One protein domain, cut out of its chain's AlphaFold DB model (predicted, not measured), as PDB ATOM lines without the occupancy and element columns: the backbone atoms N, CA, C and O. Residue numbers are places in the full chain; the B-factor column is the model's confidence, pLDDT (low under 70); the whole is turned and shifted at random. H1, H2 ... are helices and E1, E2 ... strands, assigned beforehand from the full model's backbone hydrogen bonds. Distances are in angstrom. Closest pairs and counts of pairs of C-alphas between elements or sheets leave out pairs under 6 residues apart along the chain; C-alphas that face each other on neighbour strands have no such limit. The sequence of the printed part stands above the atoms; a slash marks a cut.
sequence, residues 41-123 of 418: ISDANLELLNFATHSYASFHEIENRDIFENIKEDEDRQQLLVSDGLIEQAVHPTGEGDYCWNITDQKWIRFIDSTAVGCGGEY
ATOM      1  N   ILE A  41     169.486 146.129 165.805       65.94
ATOM      2  CA  ILE A  41     168.720 145.284 166.735       65.94
ATOM      3  C   ILE A  41     167.952 144.208 165.958       65.94
ATOM      4  O   ILE A  41     167.923 143.049 166.368       65.94
ATOM      5  N   SER A  42     167.380 144.567 164.804       66.88
ATOM      6  CA  SER A  42     166.653 143.613 163.964       66.88
ATOM      7  C   SER A  42     167.573 142.531 163.385       66.88
ATOM      8  O   SER A  42     167.180 141.370 163.294       66.88
ATOM      9  N   ASP A  43     168.803 142.867 163.021       70.25
ATOM     10  CA  ASP A  43     169.750 141.874 162.514       70.25
ATOM     11  C   ASP A  43     170.268 140.967 163.648       70.25
ATOM     12  O   ASP A  43     170.361 139.753 163.474       70.25
ATOM     13  N   ALA A  44     170.490 141.514 164.850       70.25
ATOM     14  CA  ALA A  44     170.874 140.731 166.028       70.25
ATOM     15  C   ALA A  44     169.776 139.746 166.475       70.25
ATOM     16  O   ALA A  44     170.059 138.588 166.776       70.25
ATOM     17  N   ASN A  45     168.512 140.175 166.466       75.88
ATOM     18  CA  ASN A  45     167.368 139.306 166.758       75.88
ATOM     19  C   ASN A  45     167.229 138.173 165.724       75.88
ATOM     20  O   ASN A  45     166.887 137.047 166.084       75.88
ATOM     21  N   LEU A  46     167.538 138.438 164.449       77.62
ATOM     22  CA  LEU A  46     167.549 137.411 163.403       77.62
ATOM     23  C   LEU A  46     168.651 136.364 163.636       77.62
ATOM     24  O   LEU A  46     168.438 135.168 163.424       77.62
ATOM     25  N   GLU A  47     169.835 136.805 164.061       76.44
ATOM     26  CA  GLU A  47     170.933 135.907 164.431       76.44
ATOM     27  C   GLU A  47     170.570 135.055 165.652       76.44
ATOM     28  O   GLU A  47     170.799 133.843 165.636       76.44
ATOM     29  N   LEU A  48     169.934 135.655 166.665       78.31
ATOM     30  CA  LEU A  48     169.423 134.948 167.839       78.31
ATOM     31  C   LEU A  48     168.420 133.857 167.446       78.31
ATOM     32  O   LEU A  48     168.563 132.719 167.889       78.31
ATOM     33  N   LEU A  49     167.447 134.169 166.583       80.94
ATOM     34  CA  LEU A  49     166.469 133.189 166.105       80.94
ATOM     35  C   LEU A  49     167.133 132.004 165.404       80.94
ATOM     36  O   LEU A  49     166.793 130.853 165.679       80.94
ATOM     37  N   ASN A  50     168.098 132.264 164.522       83.06
ATOM     38  CA  ASN A  50     168.831 131.206 163.829       83.06
ATOM     39  C   ASN A  50     169.647 130.342 164.795       83.06
ATOM     40  O   ASN A  50     169.616 129.116 164.707       83.06
ATOM     41  N   PHE A  51     170.332 130.965 165.751       77.00
ATOM     42  CA  PHE A  51     171.098 130.248 166.764       77.00
ATOM     43  C   PHE A  51     170.209 129.381 167.666       77.00
ATOM     44  O   PHE A  51     170.504 128.201 167.873       77.00
ATOM     45  N   ALA A  52     169.106 129.938 168.168       75.12
ATOM     46  CA  ALA A  52     168.141 129.217 168.988       75.12
ATOM     47  C   ALA A  52     167.528 128.045 168.217       75.12
ATOM     48  O   ALA A  52     167.457 126.935 168.733       75.12
ATOM     49  N   THR A  53     167.183 128.247 166.946       82.56
ATOM     50  CA  THR A  53     166.617 127.194 166.089       82.56
ATOM     51  C   THR A  53     167.607 126.060 165.822       82.56
ATOM     52  O   THR A  53     167.241 124.887 165.888       82.56
ATOM     53  N   HIS A  54     168.882 126.370 165.577       78.69
ATOM     54  CA  HIS A  54     169.912 125.337 165.450       78.69
ATOM     55  C   HIS A  54     170.176 124.607 166.770       78.69
ATOM     56  O   HIS A  54     170.400 123.397 166.768       78.69
ATOM     57  N   SER A  55     170.118 125.318 167.898       70.75
ATOM     58  CA  SER A  55     170.247 124.711 169.226       70.75
ATOM     59  C   SER A  55     169.081 123.767 169.515       70.75
ATOM     60  O   SER A  55     169.315 122.643 169.949       70.75
ATOM     61  N   TYR A  56     167.853 124.170 169.176       77.50
ATOM     62  CA  TYR A  56     166.658 123.328 169.239       77.50
ATOM     63  C   TYR A  56     166.841 122.045 168.420       77.50
ATOM     64  O   TYR A  56     166.682 120.943 168.939       77.50
ATOM     65  N   ALA A  57     167.261 122.174 167.160       73.94
ATOM     66  CA  ALA A  57     167.510 121.024 166.297       73.94
ATOM     67  C   ALA A  57     168.551 120.063 166.892       73.94
ATOM     68  O   ALA A  57     168.374 118.852 166.835       73.94
ATOM     69  N   SER A  58     169.605 120.600 167.509       71.69
ATOM     70  CA  SER A  58     170.638 119.811 168.183       71.69
ATOM     71  C   SER A  58     170.109 119.097 169.435       71.69
ATOM     72  O   SER A  58     170.311 117.895 169.587       71.69
ATOM     73  N   PHE A  59     169.396 119.805 170.322       63.50
ATOM     74  CA  PHE A  59     168.876 119.234 171.573       63.50
ATOM     75  C   PHE A  59     167.791 118.183 171.356       63.50
ATOM     76  O   PHE A  59     167.690 117.240 172.139       63.50
ATOM     77  N   HIS A  60     167.012 118.328 170.286       70.25
ATOM     78  CA  HIS A  60     165.956 117.388 169.912       70.25
ATOM     79  C   HIS A  60     166.406 116.373 168.853       70.25
ATOM     80  O   HIS A  60     165.567 115.677 168.281       70.25
ATOM     81  N   GLU A  61     167.720 116.290 168.595       75.06
ATOM     82  CA  GLU A  61     168.355 115.349 167.659       75.06
ATOM     83  C   GLU A  61     167.647 115.317 166.286       75.06
ATOM     84  O   GLU A  61     167.404 114.272 165.678       75.06
ATOM     85  N   ILE A  62     167.249 116.497 165.802       71.88
ATOM     86  CA  ILE A  62     166.552 116.679 164.533       71.88
ATOM     87  C   ILE A  62     167.588 116.714 163.416       71.88
ATOM     88  O   ILE A  62     168.213 117.737 163.140       71.88
ATOM     89  N   GLU A  63     167.725 115.589 162.727       68.38
ATOM     90  CA  GLU A  63     168.585 115.467 161.557       68.38
ATOM     91  C   GLU A  63     167.762 115.164 160.298       68.38
ATOM     92  O   GLU A  63     166.838 114.353 160.318       68.38
ATOM     93  N   ASN A  64     168.131 115.786 159.173       65.38
ATOM     94  CA  ASN A  64     167.600 115.480 157.836       65.38
ATOM     95  C   ASN A  64     166.064 115.591 157.687       65.38
ATOM     96  O   ASN A  64     165.468 114.884 156.868       65.38
ATOM     97  N   ARG A  65     165.432 116.502 158.439       69.38
ATOM     98  CA  ARG A  65     164.016 116.909 158.330       69.38
ATOM     99  C   ARG A  65     163.841 118.387 158.707       69.38
ATOM    100  O   ARG A  65     164.784 118.993 159.207       69.38
ATOM    101  N   ASP A  66     162.663 118.959 158.440       77.00
ATOM    102  CA  ASP A  66     162.341 120.345 158.822       77.00
ATOM    103  C   ASP A  66     162.350 120.507 160.348       77.00
ATOM    104  O   ASP A  66     161.712 119.729 161.058       77.00
ATOM    105  N   ILE A  67     163.064 121.517 160.851       80.25
ATOM    106  CA  ILE A  67     163.218 121.772 162.290       80.25
ATOM    107  C   ILE A  67     161.869 122.075 162.950       80.25
ATOM    108  O   ILE A  67     161.625 121.660 164.083       80.25
ATOM    109  N   PHE A  68     160.966 122.734 162.222       83.31
ATOM    110  CA  PHE A  68     159.624 123.073 162.691       83.31
ATOM    111  C   PHE A  68     158.539 122.213 162.035       83.31
ATOM    112  O   PHE A  68     157.492 122.717 161.617       83.31
ATOM    113  N   GLU A  69     158.794 120.908 161.931       76.19
ATOM    114  CA  GLU A  69     157.870 119.940 161.343       76.19
ATOM    115  C   GLU A  69     156.436 120.112 161.893       76.19
ATOM    116  O   GLU A  69     156.210 120.140 163.102       76.19
ATOM    117  N   ASN A  70     155.448 120.198 160.995       76.56
ATOM    118  CA  ASN A  70     154.019 120.403 161.294       76.56
ATOM    119  C   ASN A  70     153.620 121.774 161.881       76.56
ATOM    120  O   ASN A  70     152.452 121.952 162.235       76.56
ATOM    121  N   ILE A  71     154.521 122.759 161.933       78.50
ATOM    122  CA  ILE A  71     154.193 124.133 162.339       78.50
ATOM    123  C   ILE A  71     154.149 125.026 161.101       78.50
ATOM    124  O   ILE A  71     155.086 125.038 160.303       78.50
ATOM    125  N   LYS A  72     153.045 125.759 160.920       77.81
ATOM    126  CA  LYS A  72     152.802 126.591 159.726       77.81
ATOM    127  C   LYS A  72     153.153 128.053 159.948       77.81
ATOM    128  O   LYS A  72     153.814 128.648 159.096       77.81
ATOM    129  N   GLU A  73     152.708 128.590 161.076       80.00
ATOM    130  CA  GLU A  73     152.828 130.004 161.406       80.00
ATOM    131  C   GLU A  73     154.177 130.285 162.069       80.00
ATOM    132  O   GLU A  73     154.612 129.555 162.959       80.00
ATOM    133  N   ASP A  74     154.844 131.354 161.638       82.38
ATOM    134  CA  ASP A  74     156.146 131.756 162.179       82.38
ATOM    135  C   ASP A  74     156.065 132.146 163.661       82.38
ATOM    136  O   ASP A  74     156.995 131.882 164.422       82.38
ATOM    137  N   GLU A  75     154.928 132.691 164.097       79.38
ATOM    138  CA  GLU A  75     154.672 132.973 165.510       79.38
ATOM    139  C   GLU A  75     154.728 131.689 166.351       79.38
ATOM    140  O   GLU A  75     155.446 131.642 167.348       79.38
ATOM    141  N   ASP A  76     154.069 130.613 165.908       80.50
ATOM    142  CA  ASP A  76     154.075 129.323 166.608       80.50
ATOM    143  C   ASP A  76     155.478 128.693 166.644       80.50
ATOM    144  O   ASP A  76     155.863 128.079 167.641       80.50
ATOM    145  N   ARG A  77     156.277 128.878 165.581       85.75
ATOM    146  CA  ARG A  77     157.680 128.421 165.539       85.75
ATOM    147  C   ARG A  77     158.517 129.125 166.599       85.75
ATOM    148  O   ARG A  77     159.303 128.481 167.289       85.75
ATOM    149  N   GLN A  78     158.335 130.433 166.765       80.50
ATOM    150  CA  GLN A  78     159.022 131.178 167.815       80.50
ATOM    151  C   GLN A  78     158.502 130.812 169.208       80.50
ATOM    152  O   GLN A  78     159.304 130.645 170.121       80.50
ATOM    153  N   GLN A  79     157.191 130.606 169.379       76.44
ATOM    154  CA  GLN A  79     156.626 130.154 170.655       76.44
ATOM    155  C   GLN A  79     157.148 128.777 171.071       76.44
ATOM    156  O   GLN A  79     157.348 128.542 172.262       76.44
ATOM    157  N   LEU A  80     157.443 127.886 170.120       79.50
ATOM    158  CA  LEU A  80     158.127 126.629 170.413       79.50
ATOM    159  C   LEU A  80     159.505 126.883 171.039       79.50
ATOM    160  O   LEU A  80     159.798 126.331 172.098       79.50
ATOM    161  N   LEU A  81     160.314 127.764 170.441       78.62
ATOM    162  CA  LEU A  81     161.634 128.130 170.971       78.62
ATOM    163  C   LEU A  81     161.539 128.807 172.349       78.62
ATOM    164  O   LEU A  81     162.398 128.577 173.199       78.62
ATOM    165  N   VAL A  82     160.488 129.602 172.581       68.25
ATOM    166  CA  VAL A  82     160.188 130.183 173.901       68.25
ATOM    167  C   VAL A  82     159.853 129.090 174.910       68.25
ATOM    168  O   VAL A  82     160.393 129.069 176.014       68.25
ATOM    169  N   SER A  83     158.983 128.150 174.535       62.66
ATOM    170  CA  SER A  83     158.562 127.055 175.413       62.66
ATOM    171  C   SER A  83     159.703 126.100 175.771       62.66
ATOM    172  O   SER A  83     159.706 125.547 176.869       62.66
ATOM    173  N   ASP A  84     160.691 125.960 174.881       65.81
ATOM    174  CA  ASP A  84     161.914 125.177 175.094       65.81
ATOM    175  C   ASP A  84     162.993 125.967 175.867       65.81
ATOM    176  O   ASP A  84     164.050 125.435 176.199       65.81
ATOM    177  N   GLY A  85     162.732 127.243 176.183       65.56
ATOM    178  CA  GLY A  85     163.630 128.111 176.949       65.56
ATOM    179  C   GLY A  85     164.863 128.587 176.178       65.56
ATOM    180  O   GLY A  85     165.830 129.035 176.791       65.56
ATOM    181  N   LEU A  86     164.853 128.486 174.846       66.31
ATOM    182  CA  LEU A  86     165.975 128.873 173.983       66.31
ATOM    183  C   LEU A  86     165.976 130.366 173.651       66.31
ATOM    184  O   LEU A  86     167.024 130.928 173.335       66.31
ATOM    185  N   ILE A  87     164.808 130.998 173.738       66.31
ATOM    186  CA  ILE A  87     164.616 132.449 173.705       66.31
ATOM    187  C   ILE A  87     163.589 132.833 174.774       66.31
ATOM    188  O   ILE A  87     162.703 132.049 175.096       66.31
ATOM    189  N   GLU A  88     163.687 134.033 175.343       61.31
ATOM    190  CA  GLU A  88     162.796 134.443 176.443       61.31
ATOM    191  C   GLU A  88     161.383 134.815 175.972       61.31
ATOM    192  O   GLU A  88     160.406 134.649 176.700       61.31
ATOM    193  N   GLN A  89     161.274 135.336 174.751       66.25
ATOM    194  CA  GLN A  89     160.026 135.762 174.125       66.25
ATOM    195  C   GLN A  89     160.171 135.743 172.601       66.25
ATOM    196  O   GLN A  89     161.289 135.771 172.082       66.25
ATOM    197  N   ALA A  90     159.043 135.734 171.887       72.00
ATOM    198  CA  ALA A  90     159.043 135.923 170.441       72.00
ATOM    199  C   ALA A  90     159.672 137.283 170.092       72.00
ATOM    200  O   ALA A  90     159.398 138.297 170.743       72.00
ATOM    201  N   VAL A  91     160.537 137.291 169.083       76.00
ATOM    202  CA  VAL A  91     161.249 138.480 168.629       76.00
ATOM    203  C   VAL A  91     160.699 138.945 167.288       76.00
ATOM    204  O   VAL A  91     160.456 138.167 166.365       76.00
ATOM    205  N   HIS A  92     160.544 140.259 167.185       75.06
ATOM    206  CA  HIS A  92     160.113 140.946 165.977       75.06
ATOM    207  C   HIS A  92     161.143 142.023 165.615       75.06
ATOM    208  O   HIS A  92     161.839 142.524 166.512       75.06
ATOM    209  N   PRO A  93     161.266 142.400 164.333       68.75
ATOM    210  CA  PRO A  93     162.110 143.521 163.955       68.75
ATOM    211  C   PRO A  93     161.642 144.808 164.632       68.75
ATOM    212  O   PRO A  93     160.454 145.117 164.683       68.75
ATOM    213  N   THR A  94     162.595 145.591 165.126       66.06
ATOM    214  CA  THR A  94     162.339 146.963 165.590       66.06
ATOM    215  C   THR A  94     162.408 147.979 164.448       66.06
ATOM    216  O   THR A  94     161.966 149.117 164.604       66.06
ATOM    217  N   GLY A  95     163.019 147.592 163.322       61.97
ATOM    218  CA  GLY A  95     163.095 148.358 162.077       61.97
ATOM    219  C   GLY A  95     162.026 147.942 161.062       61.97
ATOM    220  O   GLY A  95     161.016 147.342 161.408       61.97
ATOM    221  N   GLU A  96     162.246 148.265 159.788       59.84
ATOM    222  CA  GLU A  96     161.318 147.914 158.703       59.84
ATOM    223  C   GLU A  96     161.379 146.406 158.369       59.84
ATOM    224  O   GLU A  96     162.462 145.809 158.378       59.84
ATOM    225  N   GLY A  97     160.233 145.797 158.048       67.94
ATOM    226  CA  GLY A  97     160.124 144.383 157.659       67.94
ATOM    227  C   GLY A  97     159.699 143.420 158.775       67.94
ATOM    228  O   GLY A  97     159.390 143.849 159.882       67.94
ATOM    229  N   ASP A  98     159.684 142.119 158.468       74.38
ATOM    230  CA  ASP A  98     159.350 141.026 159.400       74.38
ATOM    231  C   ASP A  98     160.334 139.841 159.262       74.38
ATOM    232  O   ASP A  98     161.163 139.812 158.341       74.38
ATOM    233  N   TYR A  99     160.269 138.870 160.178       81.44
ATOM    234  CA  TYR A  99     161.009 137.608 160.087       81.44
ATOM    235  C   TYR A  99     160.132 136.489 159.544       81.44
ATOM    236  O   TYR A  99     158.976 136.353 159.931       81.44
ATOM    237  N   CYS A 100     160.706 135.641 158.696       81.88
ATOM    238  CA  CYS A 100     160.040 134.429 158.234       81.88
ATOM    239  C   CYS A 100     160.982 133.224 158.285       81.88
ATOM    240  O   CYS A 100     162.201 133.363 158.109       81.88
ATOM    241  N   TRP A 101     160.422 132.030 158.487       85.44
ATOM    242  CA  TRP A 101     161.169 130.782 158.367       85.44
ATOM    243  C   TRP A 101     161.308 130.366 156.900       85.44
ATOM    244  O   TRP A 101     160.313 130.198 156.186       85.44
ATOM    245  N   ASN A 102     162.548 130.157 156.452       80.00
ATOM    246  CA  ASN A 102     162.838 129.555 155.158       80.00
ATOM    247  C   ASN A 102     163.049 128.047 155.328       80.00
ATOM    248  O   ASN A 102     164.109 127.597 155.758       80.00
ATOM    249  N   ILE A 103     162.040 127.274 154.931       75.62
ATOM    250  CA  ILE A 103     162.022 125.808 155.038       75.62
ATOM    251  C   ILE A 103     163.107 125.160 154.163       75.62
ATOM    252  O   ILE A 103     163.668 124.133 154.528       75.62
ATOM    253  N   THR A 104     163.432 125.736 153.006       71.12
ATOM    254  CA  THR A 104     164.440 125.151 152.102       71.12
ATOM    255  C   THR A 104     165.847 125.298 152.670       71.12
ATOM    256  O   THR A 104     166.643 124.362 152.625       71.12
ATOM    257  N   ASP A 105     166.146 126.480 153.206       71.25
ATOM    258  CA  ASP A 105     167.461 126.816 153.750       71.25
ATOM    259  C   ASP A 105     167.596 126.472 155.243       71.25
ATOM    260  O   ASP A 105     168.688 126.621 155.790       71.25
ATOM    261  N   GLN A 106     166.505 126.047 155.889       76.62
ATOM    262  CA  GLN A 106     166.417 125.770 157.325       76.62
ATOM    263  C   GLN A 106     166.993 126.921 158.169       76.62
ATOM    264  O   GLN A 106     167.819 126.712 159.059       76.62
ATOM    265  N   LYS A 107     166.571 128.156 157.853       82.12
ATOM    266  CA  LYS A 107     167.002 129.384 158.538       82.12
ATOM    267  C   LYS A 107     165.920 130.466 158.525       82.12
ATOM    268  O   LYS A 107     165.146 130.580 157.575       82.12
ATOM    269  N   TRP A 108     165.924 131.318 159.538       83.88
ATOM    270  CA  TRP A 108     165.164 132.561 159.570       83.88
ATOM    271  C   TRP A 108     165.793 133.603 158.646       83.88
ATOM    272  O   TRP A 108     167.019 133.754 158.607       83.88
ATOM    273  N   ILE A 109     164.953 134.362 157.941       79.56
ATOM    274  CA  ILE A 109     165.357 135.512 157.121       79.56
ATOM    275  C   ILE A 109     164.500 136.740 157.450       79.56
ATOM    276  O   ILE A 109     163.325 136.612 157.789       79.56
ATOM    277  N   ARG A 110     165.081 137.939 157.328       76.75
ATOM    278  CA  ARG A 110     164.358 139.219 157.411       76.75
ATOM    279  C   ARG A 110     163.915 139.650 156.015       76.75
ATOM    280  O   ARG A 110     164.722 139.618 155.085       76.75
ATOM    281  N   PHE A 111     162.663 140.076 155.863       72.81
ATOM    282  CA  PHE A 111     162.120 140.565 154.593       72.81
ATOM    283  C   PHE A 111     161.413 141.909 154.769       72.81
ATOM    284  O   PHE A 111     160.759 142.152 155.775       72.81
ATOM    285  N   ILE A 112     161.554 142.788 153.776       62.66
ATOM    286  CA  ILE A 112     160.935 144.126 153.762       62.66
ATOM    287  C   ILE A 112     159.683 144.134 152.864       62.66
ATOM    288  O   ILE A 112     158.764 144.917 153.081       62.66
ATOM    289  N   ASP A 113     159.606 143.212 151.899       58.12
ATOM    290  CA  ASP A 113     158.442 142.994 151.038       58.12
ATOM    291  C   ASP A 113     158.192 141.483 150.879       58.12
ATOM    292  O   ASP A 113     159.126 140.700 150.680       58.12
ATOM    293  N   SER A 114     156.926 141.071 150.987       51.66
ATOM    294  CA  SER A 114     156.431 139.679 151.051       51.66
ATOM    295  C   SER A 114     156.715 138.817 149.809       51.66
ATOM    296  O   SER A 114     156.348 137.646 149.752       51.66
ATOM    297  N   THR A 115     157.374 139.383 148.798       51.53
ATOM    298  CA  THR A 115     157.737 138.710 147.543       51.53
ATOM    299  C   THR A 115     159.060 137.935 147.621       51.53
ATOM    300  O   THR A 115     159.481 137.337 146.626       51.53
ATOM    301  N   ALA A 116     159.714 137.899 148.790       52.12
ATOM    302  CA  ALA A 116     160.915 137.105 149.027       52.12
ATOM    303  C   ALA A 116     160.620 135.598 148.871       52.12
ATOM    304  O   ALA A 116     159.884 134.986 149.645       52.12
ATOM    305  N   VAL A 117     161.198 135.006 147.824       51.91
ATOM    306  CA  VAL A 117     161.033 133.599 147.435       51.91
ATOM    307  C   VAL A 117     161.500 132.687 148.578       51.91
ATOM    308  O   VAL A 117     162.699 132.483 148.748       51.91
ATOM    309  N   GLY A 118     160.563 132.143 149.361       57.25
ATOM    310  CA  GLY A 118     160.848 131.123 150.381       57.25
ATOM    311  C   GLY A 118     160.305 131.378 151.790       57.25
ATOM    312  O   GLY A 118     160.562 130.549 152.656       57.25
ATOM    313  N   CYS A 119     159.572 132.471 152.029       57.88
ATOM    314  CA  CYS A 119     158.904 132.714 153.312       57.88
ATOM    315  C   CYS A 119     157.591 131.923 153.448       57.88
ATOM    316  O   CYS A 119     156.679 132.110 152.639       57.88
ATOM    317  N   GLY A 120     157.473 131.113 154.508       52.09
ATOM    318  CA  GLY A 120     156.223 130.463 154.918       52.09
ATOM    319  C   GLY A 120     155.790 129.252 154.073       52.09
ATOM    320  O   GLY A 120     156.146 129.096 152.906       52.09
ATOM    321  N   GLY A 121     155.005 128.363 154.692       50.72
ATOM    322  CA  GLY A 121     154.497 127.128 154.087       50.72
ATOM    323  C   GLY A 121     154.449 125.946 155.063       50.72
ATOM    324  O   GLY A 121     154.985 126.004 156.164       50.72
ATOM    325  N   GLU A 122     153.789 124.864 154.650       43.94
ATOM    326  CA  GLU A 122     153.897 123.534 155.260       43.94
ATOM    327  C   GLU A 122     154.722 122.682 154.295       43.94
ATOM    328  O   GLU A 122     154.336 122.544 153.127       43.94
ATOM    329  N   TYR A 123     155.844 122.113 154.740       45.84
ATOM    330  CA  TYR A 123     156.522 121.104 153.934       45.84
ATOM    331  C   TYR A 123     155.623 119.867 153.842       45.84
ATOM    332  O   TYR A 123     155.360 119.202 154.841       45.84
TER     333      TYR A 123
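This is residues 41 to 123 of the 418 residues of the protein "Prepilin-type N-terminal cleavage/methylation domain-containing protein" of Holdemania massiliensis (UniProt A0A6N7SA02). A long helix, H1, runs beside a small hairpin of two strands, E1 and E2; a shorter helix, H2, packs steeply on H1 and meets E1 near its start. The 83 printed residues hold two named helices, then two named antiparallel strands, a mixed class with under half of the residues in named elements. The whole is compact, with a radius of gyration of the C-alphas of 12.0 A and spans of 34 by 27 by 17 A.

Start at H1, residues 41 to 59; its residues 49 to 56 alone touch H2, residues 74 to 83, at a steep tilt of 63 degrees, the same way, closest at the C-alphas of Ala 52 and Leu 81, 6.9 A. In both helices every O i to N i+4 pair is within hydrogen-bond range. The closest C-alphas of H2 and E1, residues 98 to 102, are Asp 74 and Cys 100, 6.2 A. E1 and E2, residues 107 to 111, form an antiparallel hairpin; N 100 and O 109, 2.9 A, are within hydrogen-bond range. Asn 50 of H1 and Trp 108 of E2 have the closest C-alphas, 5.8 A.

Find C-alpha 41 at (168.720, 145.284, 166.735); H1 runs 26.5 A from there. H2 covers 14.3 A, E1 12.7 A and E2 12.8 A, ending at (162.120, 140.565, 154.593).

The printed part has no cut. The links H1 to H2 and H2 to E1 are long. Low pLDDT includes residues 112 to 123.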